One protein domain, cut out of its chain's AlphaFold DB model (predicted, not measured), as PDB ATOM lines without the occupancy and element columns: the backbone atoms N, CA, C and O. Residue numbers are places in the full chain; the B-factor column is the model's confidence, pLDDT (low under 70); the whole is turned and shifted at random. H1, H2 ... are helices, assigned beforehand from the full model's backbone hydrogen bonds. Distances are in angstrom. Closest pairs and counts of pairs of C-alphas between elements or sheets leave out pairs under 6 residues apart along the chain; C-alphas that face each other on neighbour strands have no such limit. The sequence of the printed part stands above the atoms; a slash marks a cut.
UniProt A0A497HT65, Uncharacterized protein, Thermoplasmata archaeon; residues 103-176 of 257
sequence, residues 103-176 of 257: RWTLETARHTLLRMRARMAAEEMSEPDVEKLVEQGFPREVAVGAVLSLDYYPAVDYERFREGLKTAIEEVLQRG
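What this domain is: This is residues 103 to 176 of the 257 residues of an uncharacterized protein of Thermoplasmata archaeon (UniProt A0A497HT65). Two long helices, H1 and H4, run side by side in opposite ways, and a small head of two helices sits at one end of the pair. In the head H3 crosses the later part of H1, and the short helix H2 makes a helical hairpin with H3. The printed part has 74 residues with four named helices, in the order H1, H2, H3, H4 along the chain, and no named strand; the class is all helix. The outline is elongated, with spans of 44 by 22 by 16 A, and the whole is only just loose, close to compact, with a radius of gyration of the C-alphas of 13.8 A.

How they stand to each other: The longest helix by residues is H1, residues 103 to 124, and it is the hub, touching the three other helices. H4, residues 158 to 175, touches H1 at a shallow tilt of 19 degrees, and they run opposite ways; their closest C-alphas, those of Ala 109 and Leu 165, are 6.1 A apart. H3, residues 140 to 152, touches H1 at a steep tilt of 63 degrees, the same way, and H1 does so with residues 114 to 123 alone. Their closest C-alphas are those of Arg 119 and Ala 146, 4.5 A apart. H2, residues 130 to 135, and H3 form a helical hairpin: they touch at a steep tilt of 41 degrees, opposite ways, with the C-alphas of Val 130 and Ala 143 closest at 5.3 A. H1 and H2 only just touch, with 3 pairs of C-alphas within 8 A, and H1 does so with residues 118 to 122 alone. The closest of these pairs is Ala 118 and Leu 133, whose C-alphas are 7.1 A apart, and the two lines are about perpendicular, at 75 degrees. H4 is apart from H2 and from H3. The helix packing is mostly crossed: of the 4 touching pairs, 1 is at a shallow tilt. Every O i to N i+4 pair is within hydrogen-bond range in H1, H2 and H4, against 6 of 9 in H3.

Where its parts are: H1 begins at C-alpha 103, at (181.005, 125.439, 199.253), and is 32.2 A long from first to last C-alpha. H4 is 25.9 A long and ends at C-alpha 175, at (175.066, 130.416, 208.352). H3 begins at C-alpha 140, at (203.381, 124.420, 189.064), and is 19.0 A long, while H2 has six residues.

The domain as a whole: The C-alphas farthest apart, those of Glu 127 and Gly 176, are 44.2 A from each other. The first and last printed C-alphas, those of Arg 103 and Gly 176, are 11.1 A apart. The printed part has no cut, and the links H1 to H2, H2 to H3 and H3 to H4 are tight. The mean pLDDT of the printed part is 93.8, and residue 176 alone is under 70.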
ATOM      1  N   ARG A 103     180.001 126.332 199.842       94.06
ATOM      2  CA  ARG A 103     181.005 125.439 199.253       94.06
ATOM      3  C   ARG A 103     181.979 126.194 198.354       94.06
ATOM      4  O   ARG A 103     183.191 126.033 198.490       94.06
ATOM      5  N   TRP A 104     181.460 127.051 197.473       95.12
ATOM      6  CA  TRP A 104     182.298 127.888 196.617       95.12
ATOM      7  C   TRP A 104     183.201 128.824 197.429       95.12
ATOM      8  O   TRP A 104     184.381 128.961 197.101       95.12
ATOM      9  N   THR A 105     182.681 129.432 198.499       93.81
ATOM     10  CA  THR A 105     183.452 130.316 199.382       93.81
ATOM     11  C   THR A 105     184.613 129.567 200.031       93.81
ATOM     12  O   THR A 105     185.750 130.038 199.970       93.81
ATOM     13  N   LEU A 106     184.371 128.375 200.589       94.00
ATOM     14  CA  LEU A 106     185.408 127.565 201.240       94.00
ATOM     15  C   LEU A 106     186.488 127.095 200.253       94.00
ATOM     16  O   LEU A 106     187.686 127.216 200.532       94.00
ATOM     17  N   GLU A 107     186.092 126.609 199.073       94.94
ATOM     18  CA  GLU A 107     187.041 126.211 198.024       94.94
ATOM     19  C   GLU A 107     187.876 127.411 197.552       94.94
ATOM     20  O   GLU A 107     189.111 127.344 197.477       94.94
ATOM     21  N   THR A 108     187.228 128.550 197.303       93.88
ATOM     22  CA  THR A 108     187.894 129.787 196.877       93.88
ATOM     23  C   THR A 108     188.851 130.305 197.946       93.88
ATOM     24  O   THR A 108     189.961 130.738 197.610       93.88
ATOM     25  N   ALA A 109     188.480 130.210 199.224       94.44
ATOM     26  CA  ALA A 109     189.330 130.589 200.342       94.44
ATOM     27  C   ALA A 109     190.604 129.739 200.393       94.44
ATOM     28  O   ALA A 109     191.713 130.283 200.410       94.44
ATOM     29  N   ARG A 110     190.470 128.411 200.296       95.50
ATOM     30  CA  ARG A 110     191.611 127.482 200.248       95.50
ATOM     31  C   ARG A 110     192.564 127.809 199.097       95.50
ATOM     32  O   ARG A 110     193.776 127.905 199.300       95.50
ATOM     33  N   HIS A 111     192.033 128.009 197.891       95.94
ATOM     34  CA  HIS A 111     192.853 128.343 196.725       95.94
ATOM     35  C   HIS A 111     193.506 129.727 196.831       95.94
ATOM     36  O   HIS A 111     194.615 129.926 196.331       95.94
ATOM     37  N   THR A 112     192.846 130.685 197.479       95.31
ATOM     38  CA  THR A 112     193.394 132.027 197.703       95.31
ATOM     39  C   THR A 112     194.538 131.990 198.706       95.31
ATOM     40  O   THR A 112     195.597 132.533 198.404       95.31
ATOM     41  N   LEU A 113     194.398 131.256 199.815       96.38
ATOM     42  CA  LEU A 113     195.481 131.038 200.781       96.38
ATOM     43  C   LEU A 113     196.707 130.377 200.141       96.38
ATOM     44  O   LEU A 113     197.834 130.798 200.390       96.38
ATOM     45  N   LEU A 114     196.498 129.367 199.291       97.56
ATOM     46  CA  LEU A 114     197.589 128.709 198.568       97.56
ATOM     47  C   LEU A 114     198.358 129.698 197.682       97.56
ATOM     48  O   LEU A 114     199.587 129.728 197.707       97.56
ATOM     49  N   ARG A 115     197.635 130.532 196.927       97.69
ATOM     50  CA  ARG A 115     198.232 131.572 196.081       97.69
ATOM     51  C   ARG A 115     198.956 132.639 196.892       97.69
ATOM     52  O   ARG A 115     200.053 133.019 196.513       97.69
ATOM     53  N   MET A 116     198.382 133.083 198.010       97.44
ATOM     54  CA  MET A 116     199.039 134.027 198.920       97.44
ATOM     55  C   MET A 116     200.377 133.483 199.411       97.44
ATOM     56  O   MET A 116     201.382 134.171 199.294       97.44
ATOM     57  N   ARG A 117     200.411 132.232 199.889       97.75
ATOM     58  CA  ARG A 117     201.651 131.594 200.357       97.75
ATOM     59  C   ARG A 117     202.707 131.515 199.256       97.75
ATOM     60  O   ARG A 117     203.851 131.870 199.503       97.75
ATOM     61  N   ALA A 118     202.320 131.112 198.045       97.81
ATOM     62  CA  ALA A 118     203.244 131.057 196.914       97.81
ATOM     63  C   ALA A 118     203.752 132.450 196.507       97.81
ATOM     64  O   ALA A 118     204.928 132.617 196.206       97.81
ATOM     65  N   ARG A 119     202.867 133.454 196.515       97.56
ATOM     66  CA  ARG A 119     203.185 134.846 196.171       97.56
ATOM     67  C   ARG A 119     204.148 135.482 197.176       97.56
ATOM     68  O   ARG A 119     205.066 136.166 196.739       97.56
ATOM     69  N   MET A 120     203.963 135.211 198.469       97.00
ATOM     70  CA  MET A 120     204.871 135.631 199.543       97.00
ATOM     71  C   MET A 120     206.223 134.917 199.440       97.00
ATOM     72  O   MET A 120     207.260 135.567 199.456       97.00
ATOM     73  N   ALA A 121     206.225 133.593 199.242       96.62
ATOM     74  CA  ALA A 121     207.462 132.833 199.063       96.62
ATOM     75  C   ALA A 121     208.276 133.336 197.860       96.62
ATOM     76  O   ALA A 121     209.499 133.399 197.926       96.62
ATOM     77  N   ALA A 122     207.607 133.739 196.776       96.25
ATOM     78  CA  ALA A 122     208.262 134.340 195.619       96.25
ATOM     79  C   ALA A 122     208.877 135.724 195.924       96.25
ATOM     80  O   ALA A 122     209.913 136.040 195.353       96.25
ATOM     81  N   GLU A 123     208.282 136.533 196.813       95.81
ATOM     82  CA  GLU A 123     208.842 137.836 197.243       95.81
ATOM     83  C   GLU A 123     210.089 137.701 198.100       95.81
ATOM     84  O   GLU A 123     210.974 138.548 198.042       95.81
ATOM     85  N   GLU A 124     210.151 136.650 198.910       95.00
ATOM     86  CA  GLU A 124     211.289 136.384 199.786       95.00
ATOM     87  C   GLU A 124     212.519 135.885 199.007       95.00
ATOM     88  O   GLU A 124     213.643 135.925 199.515       95.00
ATOM     89  N   MET A 125     212.335 135.430 197.764       94.06
ATOM     90  CA  MET A 125     213.425 134.998 196.896       94.06
ATOM     91  C   MET A 125     214.161 136.199 196.300       94.06
ATOM     92  O   MET A 125     213.560 137.073 195.681       94.06
ATOM     93  N   SER A 126     215.494 136.186 196.383       90.62
ATOM     94  CA  SER A 126     216.334 137.169 195.683       90.62
ATOM     95  C   SER A 126     216.177 137.084 194.163       90.62
ATOM     96  O   SER A 126     216.224 138.095 193.471       90.62
ATOM     97  N   GLU A 127     215.991 135.863 193.657       93.50
ATOM     98  CA  GLU A 127     215.680 135.561 192.261       93.50
ATOM     99  C   GLU A 127     214.461 134.629 192.230       93.50
ATOM    100  O   GLU A 127     214.617 133.419 192.462       93.50
ATOM    101  N   PRO A 128     213.255 135.187 192.005       92.75
ATOM    102  CA  PRO A 128     212.017 134.426 191.907       92.75
ATOM    103  C   PRO A 128     212.102 133.392 190.786       92.75
ATOM    104  O   PRO A 128     212.316 133.734 189.624       92.75
ATOM    105  N   ASP A 129     211.917 132.123 191.135       96.19
ATOM    106  CA  ASP A 129     212.026 131.014 190.195       96.19
ATOM    107  C   ASP A 129     210.898 129.998 190.397       96.19
ATOM    108  O   ASP A 129     210.519 129.650 191.518       96.19
ATOM    109  N   VAL A 130     210.352 129.523 189.278       97.25
ATOM    110  CA  VAL A 130     209.206 128.610 189.277       97.25
ATOM    111  C   VAL A 130     209.594 127.237 189.813       97.25
ATOM    112  O   VAL A 130     208.811 126.650 190.557       97.25
ATOM    113  N   GLU A 131     210.771 126.719 189.458       97.75
ATOM    114  CA  GLU A 131     211.196 125.381 189.882       97.75
ATOM    115  C   GLU A 131     211.468 125.354 191.387       97.75
ATOM    116  O   GLU A 131     210.977 124.457 192.070       97.75
ATOM    117  N   LYS A 132     212.105 126.395 191.940       96.81
ATOM    118  CA  LYS A 132     212.308 126.521 193.397       96.81
ATOM    119  C   LYS A 132     210.993 126.514 194.183       96.81
ATOM    120  O   LYS A 132     210.904 125.888 195.236       96.81
ATOM    121  N   LEU A 133     209.950 127.188 193.691       97.12
ATOM    122  CA  LEU A 133     208.627 127.155 194.332       97.12
ATOM    123  C   LEU A 133     207.972 125.770 194.226       97.12
ATOM    124  O   LEU A 133     207.300 125.327 195.157       97.12
ATOM    125  N   VAL A 134     208.167 125.068 193.108       97.94
ATOM    126  CA  VAL A 134     207.674 123.694 192.945       97.94
ATOM    127  C   VAL A 134     208.388 122.734 193.900       97.94
ATOM    128  O   VAL A 134     207.727 121.900 194.516       97.94
ATOM    129  N   GLU A 135     209.699 122.887 194.098       97.31
ATOM    130  CA  GLU A 135     210.481 122.124 195.084       97.31
ATOM    131  C   GLU A 135     210.005 122.364 196.527       97.31
ATOM    132  O   GLU A 135     210.013 121.443 197.342       97.31
ATOM    133  N   GLN A 136     209.505 123.566 196.833       95.81
ATOM    134  CA  GLN A 136     208.854 123.886 198.112       95.81
ATOM    135  C   GLN A 136     207.435 123.297 198.254       95.81
ATOM    136  O   GLN A 136     206.798 123.456 199.296       95.81
ATOM    137  N   GLY A 137     206.928 122.609 197.227       96.69
ATOM    138  CA  GLY A 137     205.638 121.918 197.247       96.69
ATOM    139  C   GLY A 137     204.466 122.716 196.673       96.69
ATOM    140  O   GLY A 137     203.322 122.263 196.763       96.69
ATOM    141  N   PHE A 138     204.700 123.884 196.063       97.81
ATOM    142  CA  PHE A 138     203.631 124.608 195.377       97.81
ATOM    143  C   PHE A 138     203.287 123.947 194.032       97.81
ATOM    144  O   PHE A 138     204.182 123.592 193.265       97.81
ATOM    145  N   PRO A 139     201.995 123.827 193.666       97.62
ATOM    146  CA  PRO A 139     201.627 123.371 192.331       97.62
ATOM    147  C   PRO A 139     202.219 124.280 191.253       97.62
ATOM    148  O   PRO A 139     202.157 125.506 191.368       97.62
ATOM    149  N   ARG A 140     202.718 123.688 190.159       97.38
ATOM    150  CA  ARG A 140     203.381 124.420 189.064       97.38
ATOM    151  C   ARG A 140     202.562 125.601 188.547       97.38
ATOM    152  O   ARG A 140     203.107 126.671 188.312       97.38
ATOM    153  N   GLU A 141     201.251 125.439 188.390       95.88
ATOM    154  CA  GLU A 141     200.383 126.518 187.904       95.88
ATOM    155  C   GLU A 141     200.331 127.724 188.847       95.88
ATOM    156  O   GLU A 141     200.279 128.863 188.377       95.88
ATOM    157  N   VAL A 142     200.369 127.471 190.159       97.38
ATOM    158  CA  VAL A 142     200.392 128.501 191.202       97.38
ATOM    159  C   VAL A 142     201.769 129.159 191.259       97.38
ATOM    160  O   VAL A 142     201.835 130.382 191.310       97.38
ATOM    161  N   ALA A 143     202.849 128.379 191.176       97.75
ATOM    162  CA  ALA A 143     204.222 128.884 191.154       97.75
ATOM    163  C   ALA A 143     204.481 129.819 189.959       97.75
ATOM    164  O   ALA A 143     204.937 130.946 190.141       97.75
ATOM    165  N   VAL A 144     204.101 129.396 188.744       97.38
ATOM    166  CA  VAL A 144     204.173 130.238 187.531       97.38
ATOM    167  C   VAL A 144     203.406 131.540 187.732       97.38
ATOM    168  O   VAL A 144     203.877 132.612 187.365       97.38
ATOM    169  N   GLY A 145     202.207 131.439 188.306       96.88
ATOM    170  CA  GLY A 145     201.359 132.581 188.597       96.88
ATOM    171  C   GLY A 145     201.992 133.574 189.568       96.88
ATOM    172  O   GLY A 145     202.006 134.769 189.286       96.88
ATOM    173  N   ALA A 146     202.528 133.070 190.681       97.00
ATOM    174  CA  ALA A 146     203.163 133.854 191.733       97.00
ATOM    175  C   ALA A 146     204.360 134.657 191.208       97.00
ATOM    176  O   ALA A 146     204.415 135.868 191.427       97.00
ATOM    177  N   VAL A 147     205.255 134.006 190.455       96.62
ATOM    178  CA  VAL A 147     206.409 134.675 189.830       96.62
ATOM    179  C   VAL A 147     205.936 135.737 188.843       96.62
ATOM    180  O   VAL A 147     206.329 136.891 188.943       96.62
ATOM    181  N   LEU A 148     205.014 135.384 187.944       95.56
ATOM    182  CA  LEU A 148     204.524 136.311 186.925       95.56
ATOM    183  C   LEU A 148     203.829 137.541 187.528       95.56
ATOM    184  O   LEU A 148     203.911 138.631 186.973       95.56
ATOM    185  N   SER A 149     203.121 137.394 188.651       95.88
ATOM    186  CA  SER A 149     202.451 138.533 189.286       95.88
ATOM    187  C   SER A 149     203.393 139.558 189.910       95.88
ATOM    188  O   SER A 149     202.947 140.686 190.091       95.88
ATOM    189  N   LEU A 150     204.651 139.218 190.210       94.75
ATOM    190  CA  LEU A 150     205.635 140.187 190.712       94.75
ATOM    191  C   LEU A 150     205.870 141.323 189.708       94.75
ATOM    192  O   LEU A 150     205.935 142.484 190.104       94.75
ATOM    193  N   ASP A 151     205.897 140.995 188.413       92.69
ATOM    194  CA  ASP A 151     206.139 141.963 187.335       92.69
ATOM    195  C   ASP A 151     204.990 142.973 187.183       92.69
ATOM    196  O   ASP A 151     205.210 144.144 186.878       92.69
ATOM    197  N   TYR A 152     203.747 142.524 187.387       90.19
ATOM    198  CA  TYR A 152     202.549 143.356 187.215       90.19
ATOM    199  C   TYR A 152     202.098 144.040 188.509       90.19
ATOM    200  O   TYR A 152     201.467 145.096 188.462       90.19
ATOM    201  N   TYR A 153     202.386 143.426 189.657       92.25
ATOM    202  CA  TYR A 153     201.929 143.854 190.975       92.25
ATOM    203  C   TYR A 153     203.107 143.840 191.958       92.25
ATOM    204  O   TYR A 153     203.260 142.869 192.708       92.25
ATOM    205  N   PRO A 154     203.918 144.919 191.992       88.81
ATOM    206  CA  PRO A 154     205.110 144.998 192.839       88.81
ATOM    207  C   PRO A 154     204.812 144.911 194.338       88.81
ATOM    208  O   PRO A 154     205.662 144.496 195.116       88.81
ATOM    209  N   ALA A 155     203.609 145.319 194.742       90.19
ATOM    210  CA  ALA A 155     203.150 145.250 196.118       90.19
ATOM    211  C   ALA A 155     201.731 144.685 196.167       90.19
ATOM    212  O   ALA A 155     200.872 145.039 195.354       90.19
ATOM    213  N   VAL A 156     201.489 143.820 197.149       93.31
ATOM    214  CA  VAL A 156     200.186 143.216 197.418       93.31
ATOM    215  C   VAL A 156     199.824 143.463 198.876       93.31
ATOM    216  O   VAL A 156     200.615 143.211 199.779       93.31
ATOM    217  N   ASP A 157     198.606 143.939 199.110       93.31
ATOM    218  CA  ASP A 157     198.053 144.079 200.454       93.31
ATOM    219  C   ASP A 157     197.508 142.727 200.935       93.31
ATOM    220  O   ASP A 157     196.348 142.377 200.704       93.31
ATOM    221  N   TYR A 158     198.377 141.926 201.554       94.00
ATOM    222  CA  TYR A 158     198.002 140.614 202.081       94.00
ATOM    223  C   TYR A 158     197.021 140.693 203.247       94.00
ATOM    224  O   TYR A 158     196.246 139.753 203.432       94.00
ATOM    225  N   GLU A 159     197.040 141.778 204.021       93.56
ATOM    226  CA  GLU A 159     196.191 141.900 205.203       93.56
ATOM    227  C   GLU A 159     194.731 142.036 204.789       93.56
ATOM    228  O   GLU A 159     193.887 141.276 205.261       93.56
ATOM    229  N   ARG A 160     194.459 142.848 203.761       91.38
ATOM    230  CA  ARG A 160     193.129 142.927 203.150       91.38
ATOM    231  C   ARG A 160     192.591 141.562 202.711       91.38
ATOM    232  O   ARG A 160     191.405 141.278 202.884       91.38
ATOM    233  N   PHE A 161     193.431 140.711 202.114       92.25
ATOM    234  CA  PHE A 161     193.004 139.362 201.726       92.25
ATOM    235  C   PHE A 161     192.757 138.467 202.945       92.25
ATOM    236  O   PHE A 161     191.791 137.710 202.937       92.25
ATOM    237  N   ARG A 162     193.587 138.546 203.993       93.75
ATOM    238  CA  ARG A 162     193.403 137.760 205.226       93.75
ATOM    239  C   ARG A 162     192.121 138.126 205.952       93.75
ATOM    240  O   ARG A 162     191.353 137.225 206.281       93.75
ATOM    241  N   GLU A 163     191.887 139.416 206.167       92.62
ATOM    242  CA  GLU A 163     190.673 139.920 206.812       92.62
ATOM    243  C   GLU A 163     189.437 139.489 206.030       92.62
ATOM    244  O   GLU A 163     188.515 138.899 206.587       92.62
ATOM    245  N   GLY A 164     189.468 139.682 204.712       91.38
ATOM    246  CA  GLY A 164     188.372 139.278 203.854       91.38
ATOM    247  C   GLY A 164     188.090 137.771 203.897       91.38
ATOM    248  O   GLY A 164     186.934 137.359 203.969       91.38
ATOM    249  N   LEU A 165     189.133 136.934 203.861       92.69
ATOM    250  CA  LEU A 165     188.985 135.481 203.970       92.69
ATOM    251  C   LEU A 165     188.418 135.069 205.326       92.69
ATOM    252  O   LEU A 165     187.558 134.194 205.380       92.69
ATOM    253  N   LYS A 166     188.876 135.706 206.408       93.06
ATOM    254  CA  LYS A 166     188.358 135.473 207.754       93.06
ATOM    255  C   LYS A 166     186.863 135.784 207.811       93.06
ATOM    256  O   LYS A 166     186.094 134.907 208.186       93.06
ATOM    257  N   THR A 167     186.452 136.967 207.353       92.31
ATOM    258  CA  THR A 167     185.037 137.358 207.317       92.31
ATOM    259  C   THR A 167     184.204 136.395 206.476       92.31
ATOM    260  O   THR A 167     183.146 135.966 206.922       92.31
ATOM    261  N   ALA A 168     184.681 135.999 205.293       90.44
ATOM    262  CA  ALA A 168     183.950 135.082 204.421       90.44
ATOM    263  C   ALA A 168     183.792 133.675 205.032       90.44
ATOM    264  O   ALA A 168     182.755 133.039 204.858       90.44
ATOM    265  N   ILE A 169     184.802 133.177 205.754       91.19
ATOM    266  CA  ILE A 169     184.731 131.879 206.442       91.19
ATOM    267  C   ILE A 169     183.814 131.967 207.666       91.19
ATOM    268  O   ILE A 169     182.971 131.094 207.844       91.19
ATOM    269  N   GLU A 170     183.930 133.019 208.480       91.06
ATOM    270  CA  GLU A 170     183.030 133.266 209.616       91.06
ATOM    271  C   GLU A 170     181.570 133.362 209.156       91.06
ATOM    272  O   GLU A 170     180.689 132.774 209.774       91.06
ATOM    273  N   GLU A 171     181.323 134.032 208.029       88.19
ATOM    274  CA  GLU A 171     180.010 134.145 207.398       88.19
ATOM    275  C   GLU A 171     179.428 132.769 207.016       88.19
ATOM    276  O   GLU A 171     178.232 132.527 207.192       88.19
ATOM    277  N   VAL A 172     180.266 131.859 206.511       90.19
ATOM    278  CA  VAL A 172     179.869 130.484 206.178       90.19
ATOM    279  C   VAL A 172     179.604 129.655 207.435       90.19
ATOM    280  O   VAL A 172     178.609 128.934 207.481       90.19
ATOM    281  N   LEU A 173     180.457 129.774 208.455       87.50
ATOM    282  CA  LEU A 173     180.298 129.058 209.722       87.50
ATOM    283  C   LEU A 173     179.015 129.483 210.447       87.50
ATOM    284  O   LEU A 173     178.250 128.631 210.879       87.50
ATOM    285  N   GLN A 174     178.734 130.788 210.509       85.50
ATOM    286  CA  GLN A 174     177.531 131.325 211.155       85.50
ATOM    287  C   GLN A 174     176.236 130.928 210.448       85.50
ATOM    288  O   GLN A 174     175.208 130.763 211.098       85.50
ATOM    289  N   ARG A 175     176.257 130.810 209.116       76.06
ATOM    290  CA  ARG A 175     175.066 130.416 208.352       76.06
ATOM    291  C   ARG A 175     174.789 128.918 208.381       76.06
ATOM    292  O   ARG A 175     173.706 128.529 207.956       76.06
ATOM    293  N   GLY A 176     175.730 128.117 208.880       59.78
ATOM    294  CA  GLY A 176     175.659 126.666 208.856       59.78
ATOM    295  C   GLY A 176     175.717 126.153 207.419       59.78
ATOM    296  O   GLY A 176     174.769 126.283 206.644       59.78
TER     297      GLY A 176